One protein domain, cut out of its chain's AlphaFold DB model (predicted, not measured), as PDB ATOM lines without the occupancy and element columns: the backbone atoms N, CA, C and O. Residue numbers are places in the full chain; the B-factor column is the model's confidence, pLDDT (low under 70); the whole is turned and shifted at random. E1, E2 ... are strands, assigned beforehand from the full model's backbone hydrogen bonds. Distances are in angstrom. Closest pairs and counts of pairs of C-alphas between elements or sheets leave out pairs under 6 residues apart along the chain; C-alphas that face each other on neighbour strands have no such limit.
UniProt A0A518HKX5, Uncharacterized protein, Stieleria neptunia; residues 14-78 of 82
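What this domain is: This is residues 14 to 78 of the 82 residues of an uncharacterized protein of Stieleria neptunia (UniProt A0A518HKX5). One strongly twisted antiparallel sheet of four strands runs the length of this elongated domain, with the long strand E4 between E1 and E3 and with E2 at the edge beyond E3. A long loop, residues 19 to 37, leaves E1, crosses over the end of the sheet where E3 ends and E4 begins, and returns to E2; the loop of residues 43 to 52 lies toward the opposite end. The printed part has 65 residues, no named helix, and E1, E2, E3 and E4 in that order along the chain, while the sheet's order is E1 E4 E3 E2. The class is all strand, though under half of the residues, 30 of 65, are in named elements. The whole is only just loose, close to compact, with a radius of gyration of the C-alphas of 13.3 A and spans of 39 by 22 by 15 A.

How they stand to each other: Start from the inner strand E4, residues 67 to 78, and look beside it for the inner strand E3, residues 53 to 60. They are antiparallel at 150 degrees and form a hairpin; the C-alphas of Tyr 71 and Ala 56 face each other at 4.6 A, and N 57 and O 70 are within hydrogen-bond range at 2.8 A. Beside E3 you find the edge strand E2, residues 38 to 42, antiparallel at 164 degrees and again a hairpin with it, with N 41 and O 54 at 2.8 A. The other edge strand, E1, residues 14 to 18, is antiparallel to E4 at 140 degrees and faces residues 73 to 77, with N 16 and O 75 at 2.8 A. E1 and E2 are apart. E2, E3 and E4 make a meander, each strand the antiparallel neighbour of the one before; with E1, the antiparallel neighbour of E4, they make a Greek key. From edge to edge the strands' lines turn by 76 degrees, and the way across the sheet turns by 68 degrees, its curl.

Where its parts are: Find C-alpha 67 at (41.532, 32.107, -26.593); from there E4 runs 33.3 A to C-alpha 78 at (30.043, 61.939, -17.247). E3, from His 53 to Lys 60, measures 22.8 A. E2 goes from Ser 38 to Arg 42, 13.1 A. E1 begins at C-alpha 14, (33.494, 57.740, -14.136), and runs 13.3 A to Phe 18.

The domain as a whole: Look to Lys 47 and Cys 64 for the two C-alphas farthest apart, 39.9 A, while the first and last printed C-alphas, of Thr 14 and Asp 78, are 6.3 A apart. The link from E1 to E2 is long, 19 residues; those from E2 to E3 and from E3 to E4 are short. The printed part has no cut. Its mean pLDDT is 90.5, and no printed residue is under 70 in this model.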
ATOM      1  N   THR A  14      33.426  58.782 -15.161       87.44
ATOM      2  CA  THR A  14      33.494  57.740 -14.136       87.44
ATOM      3  C   THR A  14      32.984  56.433 -14.735       87.44
ATOM      4  O   THR A  14      31.906  56.390 -15.322       87.44
ATOM      5  N   VAL A  15      33.771  55.357 -14.626       89.69
ATOM      6  CA  VAL A  15      33.450  54.043 -15.205       89.69
ATOM      7  C   VAL A  15      33.325  53.005 -14.097       89.69
ATOM      8  O   VAL A  15      34.314  52.633 -13.469       89.69
ATOM      9  N   HIS A  16      32.121  52.479 -13.908       90.00
ATOM     10  CA  HIS A  16      31.850  51.343 -13.033       90.00
ATOM     11  C   HIS A  16      31.716  50.077 -13.882       90.00
ATOM     12  O   HIS A  16      30.885  50.027 -14.786       90.00
ATOM     13  N   THR A  17      32.542  49.061 -13.620       89.38
ATOM     14  CA  THR A  17      32.560  47.794 -14.375       89.38
ATOM     15  C   THR A  17      31.937  46.672 -13.552       89.38
ATOM     16  O   THR A  17      32.283  46.496 -12.389       89.38
ATOM     17  N   PHE A  18      31.061  45.893 -14.179       90.25
ATOM     18  CA  PHE A  18      30.289  44.816 -13.572       90.25
ATOM     19  C   PHE A  18      30.426  43.526 -14.382       90.25
ATOM     20  O   PHE A  18      30.478  43.541 -15.618       90.25
ATOM     21  N   GLY A  19      30.419  42.399 -13.676       83.38
ATOM     22  CA  GLY A  19      30.472  41.060 -14.252       83.38
ATOM     23  C   GLY A  19      31.767  40.323 -13.938       83.38
ATOM     24  O   GLY A  19      32.810  40.924 -13.676       83.38
ATOM     25  N   ASP A  20      31.677  39.000 -13.999       78.75
ATOM     26  CA  ASP A  20      32.784  38.107 -13.701       78.75
ATOM     27  C   ASP A  20      33.463  37.600 -14.966       78.75
ATOM     28  O   ASP A  20      32.858  37.387 -16.024       78.75
ATOM     29  N   ALA A  21      34.759  37.344 -14.835       77.69
ATOM     30  CA  ALA A  21      35.497  36.637 -15.858       77.69
ATOM     31  C   ALA A  21      34.960  35.207 -15.994       77.69
ATOM     32  O   ALA A  21      34.804  34.482 -15.009       77.69
ATOM     33  N   ARG A  22      34.725  34.768 -17.232       83.81
ATOM     34  CA  ARG A  22      34.113  33.464 -17.498       83.81
ATOM     35  C   ARG A  22      35.072  32.312 -17.177       83.81
ATOM     36  O   ARG A  22      36.278  32.494 -17.005       83.81
ATOM     37  N   ARG A  23      34.567  31.084 -17.098       90.75
ATOM     38  CA  ARG A  23      35.442  29.901 -17.083       90.75
ATOM     39  C   ARG A  23      35.988  29.656 -18.487       90.75
ATOM     40  O   ARG A  23      35.314  29.948 -19.474       90.75
ATOM     41  N   CYS A  24      37.219  29.155 -18.587       92.00
ATOM     42  CA  CYS A  24      37.766  28.729 -19.871       92.00
ATOM     43  C   CYS A  24      36.871  27.626 -20.463       92.00
ATOM     44  O   CYS A  24      36.614  26.648 -19.762       92.00
ATOM     45  N   PRO A  25      36.425  27.738 -21.728       89.06
ATOM     46  CA  PRO A  25      35.536  26.746 -22.333       89.06
ATOM     47  C   PRO A  25      36.210  25.383 -22.540       89.06
ATOM     48  O   PRO A  25      35.522  24.375 -22.597       89.06
ATOM     49  N   THR A  26      37.543  25.337 -22.634       93.62
ATOM     50  CA  THR A  26      38.286  24.089 -22.871       93.62
ATOM     51  C   THR A  26      38.645  23.367 -21.576       93.62
ATOM     52  O   THR A  26      38.442  22.166 -21.473       93.62
ATOM     53  N   CYS A  27      39.199  24.072 -20.583       92.88
ATOM     54  CA  CYS A  27      39.733  23.435 -19.370       92.88
ATOM     55  C   CYS A  27      38.982  23.797 -18.079       92.88
ATOM     56  O   CYS A  27      39.408  23.403 -16.995       92.88
ATOM     57  N   GLY A  28      37.928  24.615 -18.160       91.56
ATOM     58  CA  GLY A  28      37.127  25.049 -17.009       91.56
ATOM     59  C   GLY A  28      37.821  26.027 -16.050       91.56
ATOM     60  O   GLY A  28      37.167  26.567 -15.158       91.56
ATOM     61  N   SER A  29      39.118  26.303 -16.228       91.88
ATOM     62  CA  SER A  29      39.886  27.177 -15.334       91.88
ATOM     63  C   SER A  29      39.391  28.627 -15.364       91.88
ATOM     64  O   SER A  29      39.091  29.189 -16.424       91.88
ATOM     65  N   THR A  30      39.351  29.262 -14.194       88.69
ATOM     66  CA  THR A  30      39.101  30.704 -14.029       88.69
ATOM     67  C   THR A  30      40.378  31.538 -14.168       88.69
ATOM     68  O   THR A  30      40.295  32.753 -14.379       88.69
ATOM     69  N   GLN A  31      41.552  30.895 -14.105       90.00
ATOM     70  CA  GLN A  31      42.845  31.546 -14.293       90.00
ATOM     71  C   GLN A  31      42.999  32.025 -15.739       90.00
ATOM     72  O   GLN A  31      42.714  31.316 -16.715       90.00
ATOM     73  N   ARG A  32      43.467  33.261 -15.879       90.94
ATOM     74  CA  ARG A  32      43.509  33.990 -17.145       90.94
ATOM     75  C   ARG A  32      44.806  34.766 -17.270       90.94
ATOM     76  O   ARG A  32      45.349  35.234 -16.275       90.94
ATOM     77  N   GLY A  33      45.273  34.898 -18.505       90.94
ATOM     78  CA  GLY A  33      46.345  35.819 -18.843       90.94
ATOM     79  C   GLY A  33      45.869  37.272 -18.826       90.94
ATOM     80  O   GLY A  33      44.693  37.570 -18.591       90.94
ATOM     81  N   LYS A  34      46.795  38.185 -19.123       91.62
ATOM     82  CA  LYS A  34      46.499  39.616 -19.251       91.62
ATOM     83  C   LYS A  34      45.462  39.856 -20.354       91.62
ATOM     84  O   LYS A  34      45.475  39.188 -21.391       91.62
ATOM     85  N   TYR A  35      44.567  40.816 -20.128       91.88
ATOM     86  CA  TYR A  35      43.655  41.273 -21.172       91.88
ATOM     87  C   TYR A  35      44.433  42.019 -22.251       91.88
ATOM     88  O   TYR A  35      45.277  42.861 -21.949       91.88
ATOM     89  N   GLY A  36      44.140  41.684 -23.505       87.00
ATOM     90  CA  GLY A  36      44.592  42.447 -24.658       87.00
ATOM     91  C   GLY A  36      43.626  43.587 -24.969       87.00
ATOM     92  O   GLY A  36      42.989  44.160 -24.086       87.00
ATOM     93  N   HIS A  37      43.478  43.883 -26.257       85.00
ATOM     94  CA  HIS A  37      42.570  44.922 -26.723       85.00
ATOM     95  C   HIS A  37      41.105  44.626 -26.351       85.00
ATOM     96  O   HIS A  37      40.601  43.513 -26.553       85.00
ATOM     97  N   SER A  38      40.419  45.642 -25.826       90.00
ATOM     98  CA  SER A  38      38.997  45.604 -25.493       90.00
ATOM     99  C   SER A  38      38.158  46.255 -26.587       90.00
ATOM    100  O   SER A  38      38.501  47.334 -27.063       90.00
ATOM    101  N   ARG A  39      37.024  45.644 -26.934       92.81
ATOM    102  CA  ARG A  39      35.983  46.269 -27.760       92.81
ATOM    103  C   ARG A  39      34.841  46.727 -26.866       92.81
ATOM    104  O   ARG A  39      34.396  45.960 -26.016       92.81
ATOM    105  N   THR A  40      34.360  47.945 -27.076       93.38
ATOM    106  CA  THR A  40      33.263  48.535 -26.303       93.38
ATOM    107  C   THR A  40      32.120  48.883 -27.247       93.38
ATOM    108  O   THR A  40      32.336  49.563 -28.246       93.38
ATOM    109  N   SER A  41      30.915  48.438 -26.910       92.81
ATOM    110  CA  SER A  41      29.672  48.808 -27.583       92.81
ATOM    111  C   SER A  41      28.839  49.669 -26.643       92.81
ATOM    112  O   SER A  41      28.670  49.310 -25.478       92.81
ATOM    113  N   ARG A  42      28.318  50.796 -27.134       93.31
ATOM    114  CA  ARG A  42      27.371  51.624 -26.378       93.31
ATOM    115  C   ARG A  42      26.005  50.939 -26.362       93.31
ATOM    116  O   ARG A  42      25.582  50.384 -27.371       93.31
ATOM    117  N   LEU A  43      25.351  50.969 -25.213       90.44
ATOM    118  CA  LEU A  43      24.010  50.449 -24.986       90.44
ATOM    119  C   LEU A  43      23.075  51.604 -24.628       90.44
ATOM    120  O   LEU A  43      23.512  52.621 -24.083       90.44
ATOM    121  N   THR A  44      21.789  51.423 -24.910       91.81
ATOM    122  CA  THR A  44      20.735  52.310 -24.415       91.81
ATOM    123  C   THR A  44      20.247  51.756 -23.075       91.81
ATOM    124  O   THR A  44      19.624  50.692 -23.072       91.81
ATOM    125  N   PRO A  45      20.543  52.413 -21.940       89.25
ATOM    126  CA  PRO A  45      20.137  51.915 -20.633       89.25
ATOM    127  C   PRO A  45      18.610  51.939 -20.485       89.25
ATOM    128  O   PRO A  45      17.935  52.862 -20.940       89.25
ATOM    129  N   THR A  46      18.068  50.921 -19.822       90.62
ATOM    130  CA  THR A  46      16.645  50.806 -19.477       90.62
ATOM    131  C   THR A  46      16.477  50.701 -17.961       90.62
ATOM    132  O   THR A  46      17.450  50.507 -17.234       90.62
ATOM    133  N   LYS A  47      15.235  50.788 -17.456       87.62
ATOM    134  CA  LYS A  47      14.955  50.628 -16.014       87.62
ATOM    135  C   LYS A  47      15.428  49.279 -15.453       87.62
ATOM    136  O   LYS A  47      15.796  49.212 -14.287       87.62
ATOM    137  N   LEU A  48      15.405  48.221 -16.268       88.06
ATOM    138  CA  LEU A  48      15.824  46.871 -15.871       88.06
ATOM    139  C   LEU A  48      17.298  46.592 -16.201       88.06
ATOM    140  O   LEU A  48      17.931  45.759 -15.556       88.06
ATOM    141  N   GLU A  49      17.859  47.292 -17.186       87.88
ATOM    142  CA  GLU A  49      19.249  47.144 -17.612       87.88
ATOM    143  C   GLU A  49      19.939  48.517 -17.656       87.88
ATOM    144  O   GLU A  49      20.015  49.133 -18.720       87.88
ATOM    145  N   PRO A  50      20.484  49.007 -16.525       90.25
ATOM    146  CA  PRO A  50      21.076  50.348 -16.426       90.25
ATOM    147  C   PRO A  50      22.456  50.462 -17.102       90.25
ATOM    148  O   PRO A  50      23.169  51.451 -16.936       90.25
ATOM    149  N   TRP A  51      22.878  49.438 -17.842       92.88
ATOM    150  CA  TRP A  51      24.203  49.353 -18.438       92.88
ATOM    151  C   TRP A  51      24.309  50.295 -19.631       92.88
ATOM    152  O   TRP A  51      23.543  50.209 -20.585       92.88
ATOM    153  N   THR A  52      25.309  51.165 -19.600       93.75
ATOM    154  CA  THR A  52      25.573  52.115 -20.691       93.75
ATOM    155  C   THR A  52      26.476  51.529 -21.771       93.75
ATOM    156  O   THR A  52      26.491  52.012 -22.899       93.75
ATOM    157  N   HIS A  53      27.271  50.515 -21.427       93.44
ATOM    158  CA  HIS A  53      28.255  49.925 -22.321       93.44
ATOM    159  C   HIS A  53      28.390  48.422 -22.072       93.44
ATOM    160  O   HIS A  53      28.318  47.947 -20.937       93.44
ATOM    161  N   LEU A  54      28.648  47.679 -23.145       93.31
ATOM    162  CA  LEU A  54      29.112  46.297 -23.110       93.31
ATOM    163  C   LEU A  54      30.574  46.268 -23.547       93.31
ATOM    164  O   LEU A  54      30.913  46.771 -24.618       93.31
ATOM    165  N   VAL A  55      31.444  45.663 -22.745       94.44
ATOM    166  CA  VAL A  55      32.879  45.580 -23.015       94.44
ATOM    167  C   VAL A  55      33.308  44.132 -23.160       94.44
ATOM    168  O   VAL A  55      33.239  43.347 -22.222       94.44
ATOM    169  N   ALA A  56      33.798  43.789 -24.346       93.38
ATOM    170  CA  ALA A  56      34.393  42.499 -24.647       93.38
ATOM    171  C   ALA A  56      35.918  42.601 -24.544       93.38
ATOM    172  O   ALA A  56      36.556  43.317 -25.321       93.38
ATOM    173  N   ARG A  57      36.522  41.871 -23.604       92.44
ATOM    174  CA  ARG A  57      37.978  41.811 -23.416       92.44
ATOM    175  C   ARG A  57      38.491  40.440 -23.831       92.44
ATOM    176  O   ARG A  57      38.057  39.416 -23.306       92.44
ATOM    177  N   ARG A  58      39.426  40.419 -24.782       92.19
ATOM    178  CA  ARG A  58      40.073  39.182 -25.232       92.19
ATOM    179  C   ARG A  58      41.248  38.850 -24.317       92.19
ATOM    180  O   ARG A  58      42.040  39.731 -23.986       92.19
ATOM    181  N   CYS A  59      41.385  37.587 -23.940       92.88
ATOM    182  CA  CYS A  59      42.573  37.065 -23.267       92.88
ATOM    183  C   CYS A  59      42.785  35.587 -23.625       92.88
ATOM    184  O   CYS A  59      42.003  34.990 -24.366       92.88
ATOM    185  N   LYS A  60      43.864  34.996 -23.113       93.62
ATOM    186  CA  LYS A  60      44.109  33.550 -23.167       93.62
ATOM    187  C   LYS A  60      43.880  32.937 -21.790       93.62
ATOM    188  O   LYS A  60      44.080  33.600 -20.768       93.62
ATOM    189  N   CYS A  61      43.459  31.676 -21.737       94.00
ATOM    190  CA  CYS A  61      43.496  30.925 -20.486       94.00
ATOM    191  C   CYS A  61      44.949  30.764 -20.023       94.00
ATOM    192  O   CYS A  61      45.799  30.395 -20.822       94.00
ATOM    193  N   ALA A  62      45.230  30.998 -18.740       94.12
ATOM    194  CA  ALA A  62      46.588  30.832 -18.218       94.12
ATOM    195  C   ALA A  62      47.034  29.358 -18.159       94.12
ATOM    196  O   ALA A  62      48.224  29.091 -18.086       94.12
ATOM    197  N   LYS A  63      46.084  28.408 -18.182       94.06
ATOM    198  CA  LYS A  63      46.363  26.970 -18.045       94.06
ATOM    199  C   LYS A  63      46.570  26.256 -19.381       94.06
ATOM    200  O   LYS A  63      47.467  25.438 -19.493       94.06
ATOM    201  N   CYS A  64      45.703  26.509 -20.361       94.19
ATOM    202  CA  CYS A  64      45.698  25.787 -21.642       94.19
ATOM    203  C   CYS A  64      45.834  26.708 -22.859       94.19
ATOM    204  O   CYS A  64      45.603  26.273 -23.978       94.19
ATOM    205  N   GLU A  65      46.101  27.997 -22.634       93.88
ATOM    206  CA  GLU A  65      46.304  29.024 -23.666       93.88
ATOM    207  C   GLU A  65      45.141  29.266 -24.640       93.88
ATOM    208  O   GLU A  65      45.222  30.174 -25.473       93.88
ATOM    209  N   THR A  66      44.022  28.547 -24.489       94.69
ATOM    210  CA  THR A  66      42.832  28.720 -25.325       94.69
ATOM    211  C   THR A  66      42.379  30.184 -25.310       94.69
ATOM    212  O   THR A  66      42.205  30.761 -24.222       94.69
ATOM    213  N   PRO A  67      42.139  30.790 -26.487       91.88
ATOM    214  CA  PRO A  67      41.532  32.107 -26.593       91.88
ATOM    215  C   PRO A  67      40.162  32.151 -25.913       91.88
ATOM    216  O   PRO A  67      39.326  31.266 -26.080       91.88
ATOM    217  N   ARG A  68      39.917  33.212 -25.151       90.00
ATOM    218  CA  ARG A  68      38.653  33.453 -24.451       90.00
ATOM    219  C   ARG A  68      38.280  34.928 -24.526       90.00
ATOM    220  O   ARG A  68      39.137  35.804 -24.658       90.00
ATOM    221  N   ILE A  69      36.981  35.190 -24.446       90.19
ATOM    222  CA  ILE A  69      36.422  36.540 -24.452       90.19
ATOM    223  C   ILE A  69      35.564  36.690 -23.205       90.19
ATOM    224  O   ILE A  69      34.581  35.966 -23.033       90.19
ATOM    225  N   ASP A  70      35.954  37.626 -22.348       90.31
ATOM    226  CA  ASP A  70      35.165  38.017 -21.189       90.31
ATOM    227  C   ASP A  70      34.311  39.229 -21.547       90.31
ATOM    228  O   ASP A  70      34.784  40.166 -22.194       90.31
ATOM    229  N   TYR A  71      33.051  39.194 -21.126       90.75
ATOM    230  CA  TYR A  71      32.093  40.265 -21.353       90.75
ATOM    231  C   TYR A  71      31.778  40.928 -20.022       90.75
ATOM    232  O   TYR A  71      31.343  40.259 -19.089       90.75
ATOM    233  N   PHE A  72      31.972  42.236 -19.973       92.50
ATOM    234  CA  PHE A  72      31.689  43.080 -18.825       92.50
ATOM    235  C   PHE A  72      30.630  44.100 -19.205       92.50
ATOM    236  O   PHE A  72      30.584  44.570 -20.343       92.50
ATOM    237  N   ARG A  73      29.780  44.452 -18.251       93.44
ATOM    238  CA  ARG A  73      28.814  45.539 -18.391       93.44
ATOM    239  C   ARG A  73      29.378  46.751 -17.665       93.44
ATOM    240  O   ARG A  73      29.896  46.616 -16.564       93.44
ATOM    241  N   GLU A  74      29.324  47.921 -18.281       93.88
ATOM    242  CA  GLU A  74      29.849  49.153 -17.696       93.88
ATOM    243  C   GLU A  74      28.752  50.220 -17.588       93.88
ATOM    244  O   GLU A  74      27.950  50.432 -18.507       93.88
ATOM    245  N   ILE A  75      28.738  50.922 -16.458       92.69
ATOM    246  CA  ILE A  75      28.009  52.177 -16.277       92.69
ATOM    247  C   ILE A  75      29.048  53.286 -16.360       92.69
ATOM    248  O   ILE A  75      29.975  53.336 -15.553       92.69
ATOM    249  N   ARG A  76      28.921  54.134 -17.376       89.88
ATOM    250  CA  ARG A  76      29.770  55.298 -17.588       89.88
ATOM    251  C   ARG A  76      28.923  56.537 -17.362       89.88
ATOM    252  O   ARG A  76      27.937  56.723 -18.070       89.88
ATOM    253  N   THR A  77      29.298  57.334 -16.377       83.75
ATOM    254  CA  THR A  77      28.670  58.619 -16.085       83.75
ATOM    255  C   THR A  77      29.685  59.716 -16.347       83.75
ATOM    256  O   THR A  77      30.825  59.654 -15.885       83.75
ATOM    257  N   ASP A  78      29.284  60.705 -17.133       79.44
ATOM    258  CA  ASP A  78      30.043  61.939 -17.247       79.44
ATOM    259  C   ASP A  78      29.829  62.729 -15.951       79.44
ATOM    260  O   ASP A  78      28.698  62.854 -15.485       79.44
TER     261      ASP A  78